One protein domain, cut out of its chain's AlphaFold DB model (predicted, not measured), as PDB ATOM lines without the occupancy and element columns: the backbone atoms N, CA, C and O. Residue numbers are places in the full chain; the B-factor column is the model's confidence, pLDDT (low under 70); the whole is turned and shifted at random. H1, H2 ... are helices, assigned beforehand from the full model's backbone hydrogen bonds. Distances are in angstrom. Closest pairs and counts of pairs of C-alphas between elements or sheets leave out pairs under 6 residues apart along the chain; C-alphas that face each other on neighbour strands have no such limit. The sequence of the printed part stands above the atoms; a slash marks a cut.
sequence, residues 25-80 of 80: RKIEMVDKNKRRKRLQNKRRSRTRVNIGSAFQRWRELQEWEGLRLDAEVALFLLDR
ATOM      1  N   ARG A  25     -36.062  -1.473 135.080       68.62
ATOM      2  CA  ARG A  25     -35.459  -0.818 133.905       68.62
ATOM      3  C   ARG A  25     -34.584  -1.769 133.083       68.62
ATOM      4  O   ARG A  25     -34.571  -1.694 131.853       68.62
ATOM      5  N   LYS A  26     -33.839  -2.662 133.746       68.00
ATOM      6  CA  LYS A  26     -33.030  -3.698 133.087       68.00
ATOM      7  C   LYS A  26     -33.928  -4.773 132.473       68.00
ATOM      8  O   LYS A  26     -33.654  -5.187 131.346       68.00
ATOM      9  N   ILE A  27     -35.001  -5.175 133.156       73.81
ATOM     10  CA  ILE A  27     -35.984  -6.143 132.641       73.81
ATOM     11  C   ILE A  27     -36.644  -5.598 131.363       73.81
ATOM     12  O   ILE A  27     -36.583  -6.238 130.310       73.81
ATOM     13  N   GLU A  28     -37.156  -4.366 131.398       74.69
ATOM     14  CA  GLU A  28     -37.772  -3.715 130.238       74.69
ATOM     15  C   GLU A  28     -36.821  -3.595 129.041       74.69
ATOM     16  O   GLU A  28     -37.212  -3.811 127.889       74.69
ATOM     17  N   MET A  29     -35.565  -3.214 129.288       81.06
ATOM     18  CA  MET A  29     -34.578  -3.058 128.220       81.06
ATOM     19  C   MET A  29     -34.270  -4.406 127.551       81.06
ATOM     20  O   MET A  29     -34.167  -4.477 126.320       81.06
ATOM     21  N   VAL A  30     -34.176  -5.486 128.331       80.31
ATOM     22  CA  VAL A  30     -33.987  -6.847 127.811       80.31
ATOM     23  C   VAL A  30     -35.180  -7.276 126.953       80.31
ATOM     24  O   VAL A  30     -34.976  -7.811 125.857       80.31
ATOM     25  N   ASP A  31     -36.408  -6.989 127.377       84.81
ATOM     26  CA  ASP A  31     -37.615  -7.348 126.625       84.81
ATOM     27  C   ASP A  31     -37.778  -6.545 125.332       84.81
ATOM     28  O   ASP A  31     -38.060  -7.123 124.272       84.81
ATOM     29  N   LYS A  32     -37.477  -5.240 125.360       84.62
ATOM     30  CA  LYS A  32     -37.392  -4.405 124.148       84.62
ATOM     31  C   LYS A  32     -36.380  -4.991 123.155       84.62
ATOM     32  O   LYS A  32     -36.665  -5.107 121.957       84.62
ATOM     33  N   ASN A  33     -35.220  -5.442 123.638       88.81
ATOM     34  CA  ASN A  33     -34.178  -6.018 122.791       88.81
ATOM     35  C   ASN A  33     -34.569  -7.401 122.230       88.81
ATOM     36  O   ASN A  33     -34.334  -7.680 121.050       88.81
ATOM     37  N   LYS A  34     -35.231  -8.249 123.031       89.81
ATOM     38  CA  LYS A  34     -35.805  -9.530 122.577       89.81
ATOM     39  C   LYS A  34     -36.862  -9.313 121.497       89.81
ATOM     40  O   LYS A  34     -36.823  -9.990 120.469       89.81
ATOM     41  N   ARG A  35     -37.770  -8.346 121.676       88.94
ATOM     42  CA  ARG A  35     -38.807  -8.009 120.685       88.94
ATOM     43  C   ARG A  35     -38.192  -7.573 119.355       88.94
ATOM     44  O   ARG A  35     -38.601  -8.062 118.302       88.94
ATOM     45  N   ARG A  36     -37.157  -6.728 119.399       89.50
ATOM     46  CA  ARG A  36     -36.412  -6.294 118.206       89.50
ATOM     47  C   ARG A  36     -35.736  -7.465 117.488       89.50
ATOM     48  O   ARG A  36     -35.887  -7.598 116.274       89.50
ATOM     49  N   LYS A  37     -35.054  -8.349 118.227       89.38
ATOM     50  CA  LYS A  37     -34.433  -9.568 117.674       89.38
ATOM     51  C   LYS A  37     -35.464 -10.498 117.030       89.38
ATOM     52  O   LYS A  37     -35.236 -10.975 115.923       89.38
ATOM     53  N   ARG A  38     -36.623 -10.712 117.666       89.25
ATOM     54  CA  ARG A  38     -37.723 -11.521 117.104       89.25
ATOM     55  C   ARG A  38     -38.239 -10.942 115.789       89.25
ATOM     56  O   ARG A  38     -38.403 -11.689 114.829       89.25
ATOM     57  N   LEU A  39     -38.448  -9.627 115.717       89.06
ATOM     58  CA  LEU A  39     -38.901  -8.971 114.489       89.06
ATOM     59  C   LEU A  39     -37.853  -9.071 113.370       89.06
ATOM     60  O   LEU A  39     -38.201  -9.366 112.228       89.06
ATOM     61  N   GLN A  40     -36.571  -8.888 113.693       87.25
ATOM     62  CA  GLN A  40     -35.482  -9.053 112.729       87.25
ATOM     63  C   GLN A  40     -35.379 -10.503 112.233       87.25
ATOM     64  O   GLN A  40     -35.269 -10.723 111.028       87.25
ATOM     65  N   ASN A  41     -35.494 -11.486 113.129       86.62
ATOM     66  CA  ASN A  41     -35.542 -12.898 112.758       86.62
ATOM     67  C   ASN A  41     -36.757 -13.216 111.883       86.62
ATOM     68  O   ASN A  41     -36.595 -13.923 110.899       86.62
ATOM     69  N   LYS A  42     -37.939 -12.655 112.173       86.19
ATOM     70  CA  LYS A  42     -39.150 -12.830 111.349       86.19
ATOM     71  C   LYS A  42     -39.008 -12.215 109.953       86.19
ATOM     72  O   LYS A  42     -39.539 -12.744 108.985       86.19
ATOM     73  N   ARG A  43     -38.283 -11.098 109.825       85.00
ATOM     74  CA  ARG A  43     -37.952 -10.516 108.513       85.00
ATOM     75  C   ARG A  43     -36.993 -11.421 107.741       85.00
ATOM     76  O   ARG A  43     -37.224 -11.684 106.568       85.00
ATOM     77  N   ARG A  44     -35.953 -11.925 108.412       82.62
ATOM     78  CA  ARG A  44     -34.926 -12.788 107.809       82.62
ATOM     79  C   ARG A  44     -35.410 -14.210 107.536       82.62
ATOM     80  O   ARG A  44     -34.898 -14.838 106.626       82.62
ATOM     81  N   SER A  45     -36.400 -14.726 108.264       84.00
ATOM     82  CA  SER A  45     -36.905 -16.091 108.060       84.00
ATOM     83  C   SER A  45     -37.530 -16.293 106.681       84.00
ATOM     84  O   SER A  45     -37.602 -17.421 106.222       84.00
ATOM     85  N   ARG A  46     -37.966 -15.213 106.021       80.00
ATOM     86  CA  ARG A  46     -38.510 -15.262 104.658       80.00
ATOM     87  C   ARG A  46     -37.437 -15.442 103.585       80.00
ATOM     88  O   ARG A  46     -37.770 -15.858 102.488       80.00
ATOM     89  N   THR A  47     -36.185 -15.098 103.884       81.44
ATOM     90  CA  THR A  47     -35.083 -15.074 102.906       81.44
ATOM     91  C   THR A  47     -33.898 -15.943 103.320       81.44
ATOM     92  O   THR A  47     -32.952 -16.093 102.557       81.44
ATOM     93  N   ARG A  48     -33.899 -16.486 104.542       83.38
ATOM     94  CA  ARG A  48     -32.820 -17.327 105.058       83.38
ATOM     95  C   ARG A  48     -32.990 -18.754 104.557       83.38
ATOM     96  O   ARG A  48     -33.968 -19.412 104.900       83.38
ATOM     97  N   VAL A  49     -31.988 -19.244 103.840       82.31
ATOM     98  CA  VAL A  49     -31.861 -20.651 103.457       82.31
ATOM     99  C   VAL A  49     -31.026 -21.365 104.518       82.31
ATOM    100  O   VAL A  49     -29.953 -20.889 104.888       82.31
ATOM    101  N   ASN A  50     -31.525 -22.482 105.051       83.88
ATOM    102  CA  ASN A  50     -30.750 -23.320 105.966       83.88
ATOM    103  C   ASN A  50     -30.078 -24.423 105.144       83.88
ATOM    104  O   ASN A  50     -30.762 -25.305 104.637       83.88
ATOM    105  N   ILE A  51     -28.753 -24.365 105.016       85.81
ATOM    106  CA  ILE A  51     -27.990 -25.294 104.168       85.81
ATOM    107  C   ILE A  51     -27.791 -26.660 104.863       85.81
ATOM    108  O   ILE A  51     -27.767 -27.700 104.209       85.81
ATOM    109  N   GLY A  52     -27.723 -26.692 106.199       92.00
ATOM    110  CA  GLY A  52     -27.678 -27.941 106.969       92.00
ATOM    111  C   GLY A  52     -26.499 -28.838 106.580       92.00
ATOM    112  O   GLY A  52     -25.367 -28.369 106.491       92.00
ATOM    113  N   SER A  53     -26.766 -30.121 106.325       90.19
ATOM    114  CA  SER A  53     -25.749 -31.107 105.921       90.19
ATOM    115  C   SER A  53     -25.058 -30.774 104.596       90.19
ATOM    116  O   SER A  53     -23.940 -31.231 104.365       90.19
ATOM    117  N   ALA A  54     -25.661 -29.939 103.743       91.50
ATOM    118  CA  ALA A  54     -25.023 -29.480 102.515       91.50
ATOM    119  C   ALA A  54     -23.928 -28.425 102.764       91.50
ATOM    120  O   ALA A  54     -23.203 -28.092 101.832       91.50
ATOM    121  N   PHE A  55     -23.767 -27.918 103.996       93.81
ATOM    122  CA  PHE A  55     -22.762 -26.896 104.304       93.81
ATOM    123  C   PHE A  55     -21.339 -27.410 104.076       93.81
ATOM    124  O   PHE A  55     -20.507 -26.688 103.542       93.81
ATOM    125  N   GLN A  56     -21.078 -28.676 104.408       95.00
ATOM    126  CA  GLN A  56     -19.774 -29.290 104.167       95.00
ATOM    127  C   GLN A  56     -19.449 -29.323 102.665       95.00
ATOM    128  O   GLN A  56     -18.414 -28.821 102.242       95.00
ATOM    129  N   ARG A  57     -20.398 -29.796 101.846       94.38
ATOM    130  CA  ARG A  57     -20.268 -29.822 100.379       94.38
ATOM    131  C   ARG A  57     -20.120 -28.423  99.779       94.38
ATOM    132  O   ARG A  57     -19.400 -28.242  98.808       94.38
ATOM    133  N   TRP A  58     -20.808 -27.439 100.352       95.00
ATOM    134  CA  TRP A  58     -20.705 -26.040  99.948       95.00
ATOM    135  C   TRP A  58     -19.298 -25.481 100.186       95.00
ATOM    136  O   TRP A  58     -18.753 -24.809  99.319       95.00
ATOM    137  N   ARG A  59     -18.694 -25.786 101.341       95.19
ATOM    138  CA  ARG A  59     -17.323 -25.380 101.684       95.19
ATOM    139  C   ARG A  59     -16.276 -26.065 100.813       95.19
ATOM    140  O   ARG A  59     -15.362 -25.401 100.346       95.19
ATOM    141  N   GLU A  60     -16.442 -27.357 100.560       95.69
ATOM    142  CA  GLU A  60     -15.571 -28.105  99.648       95.69
ATOM    143  C   GLU A  60     -15.625 -27.517  98.236       95.69
ATOM    144  O   GLU A  60     -14.587 -27.237  97.645       95.69
ATOM    145  N   LEU A  61     -16.831 -27.240  97.730       95.31
ATOM    146  CA  LEU A  61     -17.011 -26.599  96.431       95.31
ATOM    147  C   LEU A  61     -16.363 -25.210  96.383       95.31
ATOM    148  O   LEU A  61     -15.690 -24.875  95.413       95.31
ATOM    149  N   GLN A  62     -16.545 -24.421  97.444       96.12
ATOM    150  CA  GLN A  62     -15.934 -23.106  97.583       96.12
ATOM    151  C   GLN A  62     -14.404 -23.178  97.463       96.12
ATOM    152  O   GLN A  62     -13.804 -22.373  96.755       96.12
ATOM    153  N   GLU A  63     -13.773 -24.139  98.136       96.88
ATOM    154  CA  GLU A  63     -12.319 -24.321  98.113       96.88
ATOM    155  C   GLU A  63     -11.814 -24.831  96.762       96.88
ATOM    156  O   GLU A  63     -10.802 -24.339  96.267       96.88
ATOM    157  N   TRP A  64     -12.521 -25.780  96.145       96.81
ATOM    158  CA  TRP A  64     -12.108 -26.391  94.880       96.81
ATOM    159  C   TRP A  64     -12.168 -25.412  93.708       96.81
ATOM    160  O   TRP A  64     -11.279 -25.415  92.861       96.81
ATOM    161  N   GLU A  65     -13.186 -24.554  93.685       94.94
ATOM    162  CA  GLU A  65     -13.374 -23.538  92.642       94.94
ATOM    163  C   GLU A  65     -12.686 -22.203  92.982       94.94
ATOM    164  O   GLU A  65     -12.728 -21.253  92.201       94.94
ATOM    165  N   GLY A  66     -12.039 -22.099  94.151       96.06
ATOM    166  CA  GLY A  66     -11.341 -20.883  94.577       96.06
ATOM    167  C   GLY A  66     -12.268 -19.691  94.848       96.06
ATOM    168  O   GLY A  66     -11.849 -18.537  94.730       96.06
ATOM    169  N   LEU A  67     -13.524 -19.955  95.212       96.00
ATOM    170  CA  LEU A  67     -14.549 -18.940  95.444       96.00
ATOM    171  C   LEU A  67     -14.382 -18.329  96.838       96.00
ATOM    172  O   LEU A  67     -14.189 -19.010  97.844       96.00
ATOM    173  N   ARG A  68     -14.465 -17.008  96.940       93.12
ATOM    174  CA  ARG A  68     -14.225 -16.273  98.192       93.12
ATOM    175  C   ARG A  68     -15.510 -16.023  98.962       93.12
ATOM    176  O   ARG A  68     -15.462 -15.873 100.184       93.12
ATOM    177  N   LEU A  69     -16.648 -15.988  98.271       94.00
ATOM    178  CA  LEU A  69     -17.942 -15.644  98.852       94.00
ATOM    179  C   LEU A  69     -18.988 -16.726  98.579       94.00
ATOM    180  O   LEU A  69     -19.074 -17.261  97.480       94.00
ATOM    181  N   ASP A  70     -19.878 -16.956  99.547       91.75
ATOM    182  CA  ASP A  70     -21.038 -17.842  99.372       91.75
ATOM    183  C   ASP A  70     -21.924 -17.403  98.191       91.75
ATOM    184  O   ASP A  70     -22.503 -18.224  97.490       91.75
ATOM    185  N   ALA A  71     -22.006 -16.097  97.922       92.44
ATOM    186  CA  ALA A  71     -22.739 -15.588  96.765       92.44
ATOM    187  C   ALA A  71     -22.156 -16.091  95.432       92.44
ATOM    188  O   ALA A  71     -22.913 -16.366  94.509       92.44
ATOM    189  N   GLU A  72     -20.834 -16.247  95.343       94.75
ATOM    190  CA  GLU A  72     -20.171 -16.767  94.144       94.75
ATOM    191  C   GLU A  72     -20.457 -18.261  93.978       94.75
ATOM    192  O   GLU A  72     -20.767 -18.698  92.875       94.75
ATOM    193  N   VAL A  73     -20.451 -19.026  95.078       94.38
ATOM    194  CA  VAL A  73     -20.853 -20.444  95.077       94.38
ATOM    195  C   VAL A  73     -22.306 -20.593  94.615       94.38
ATOM    196  O   VAL A  73     -22.620 -21.474  93.819       94.38
ATOM    197  N   ALA A  74     -23.197 -19.706  95.069       93.31
ATOM    198  CA  ALA A  74     -24.594 -19.703  94.651       93.31
ATOM    199  C   ALA A  74     -24.752 -19.419  93.149       93.31
ATOM    200  O   ALA A  74     -25.497 -20.129  92.484       93.31
ATOM    201  N   LEU A  75     -24.053 -18.408  92.623       95.06
ATOM    202  CA  LEU A  75     -24.080 -18.071  91.195       95.06
ATOM    203  C   LEU A  75     -23.527 -19.223  90.351       95.06
ATOM    204  O   LEU A  75     -24.206 -19.699  89.449       95.06
ATOM    205  N   PHE A  76     -22.367 -19.759  90.733       93.62
ATOM    206  CA  PHE A  76     -21.742 -20.905  90.076       93.62
ATOM    207  C   PHE A  76     -22.677 -22.122  89.963       93.62
ATOM    208  O   PHE A  76     -22.664 -22.820  88.952       93.62
ATOM    209  N   LEU A  77     -23.488 -22.388  90.993       91.81
ATOM    210  CA  LEU A  77     -24.465 -23.481  90.988       91.81
ATOM    211  C   LEU A  77     -25.723 -23.186  90.157       91.81
ATOM    212  O   LEU A  77     -26.388 -24.132  89.747       91.81
ATOM    213  N   LEU A  78     -26.086 -21.915  89.960       93.38
ATOM    214  CA  LEU A  78     -27.270 -21.505  89.194       93.38
ATOM    215  C   LEU A  78     -26.993 -21.365  87.692       93.38
ATOM    216  O   LEU A  78     -27.918 -21.503  86.898       93.38
ATOM    217  N   ASP A  79     -25.743 -21.107  87.314       92.62
ATOM    218  CA  ASP A  79     -25.320 -20.907  85.922       92.62
ATOM    219  C   ASP A  79     -25.000 -22.230  85.181       92.62
ATOM    220  O   ASP A  79     -24.435 -22.202  84.084       92.62
ATOM    221  N   ARG A  80     -25.339 -23.393  85.762       70.00
ATOM    222  CA  ARG A  80     -24.995 -24.739  85.266       70.00
ATOM    223  C   ARG A  80     -26.194 -25.653  85.032       70.00
ATOM    224  O   ARG A  80     -27.174 -25.573  85.802       70.00
TER     225      ARG A  80
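What this domain is: This is residues 25 to 80 of the 80 residues of an uncharacterized protein of Sinocyclocheilus grahami (UniProt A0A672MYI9). One long helix, H1, sticks out as a free arm, and a short connecting stretch leads from it to a small head where H2 and H3 pack crosswise on each other. Residues 25 to 57, which are H1, the link after it and residues 54 to 57 of H2, stand free, and together they make most of the length. The printed part has 56 residues, with three named helices in the order H1, H2, H3 and no named strand; its class is all helix. It is extended, with a radius of gyration of the C-alphas of 17.6 A and spans of 53 by 20 by 19 A.

Where its parts are: H1, residues 25 to 44, runs 28.7 A from C-alpha 25 at (-35.459, -0.818, 133.905) to C-alpha 44 at (-34.926, -12.788, 107.809). H2 is residues 54 to 64, 15.3 A. H3 is residues 70 to 78, 12.5 A, ending at C-alpha 78 at (-27.270, -21.505, 89.194).

How they stand to each other: H1 is apart from H2 and from H3. H2 and H3 touch, with the closest C-alphas, those of Gln 62 and Val 73, 6.1 A apart. Their lines are about perpendicular, at 88 degrees. In H1, H2 and H3 every O i to N i+4 pair is within hydrogen-bond range.

The domain as a whole: The C-alphas farthest apart, those of Arg 25 and Arg 80, are 55.2 A apart. Residues 25 to 57 stand free. The link from H1 to H2 is short, that from H2 to H3 tight. The printed part has no cut. Residues 25 to 26 have pLDDT under 70.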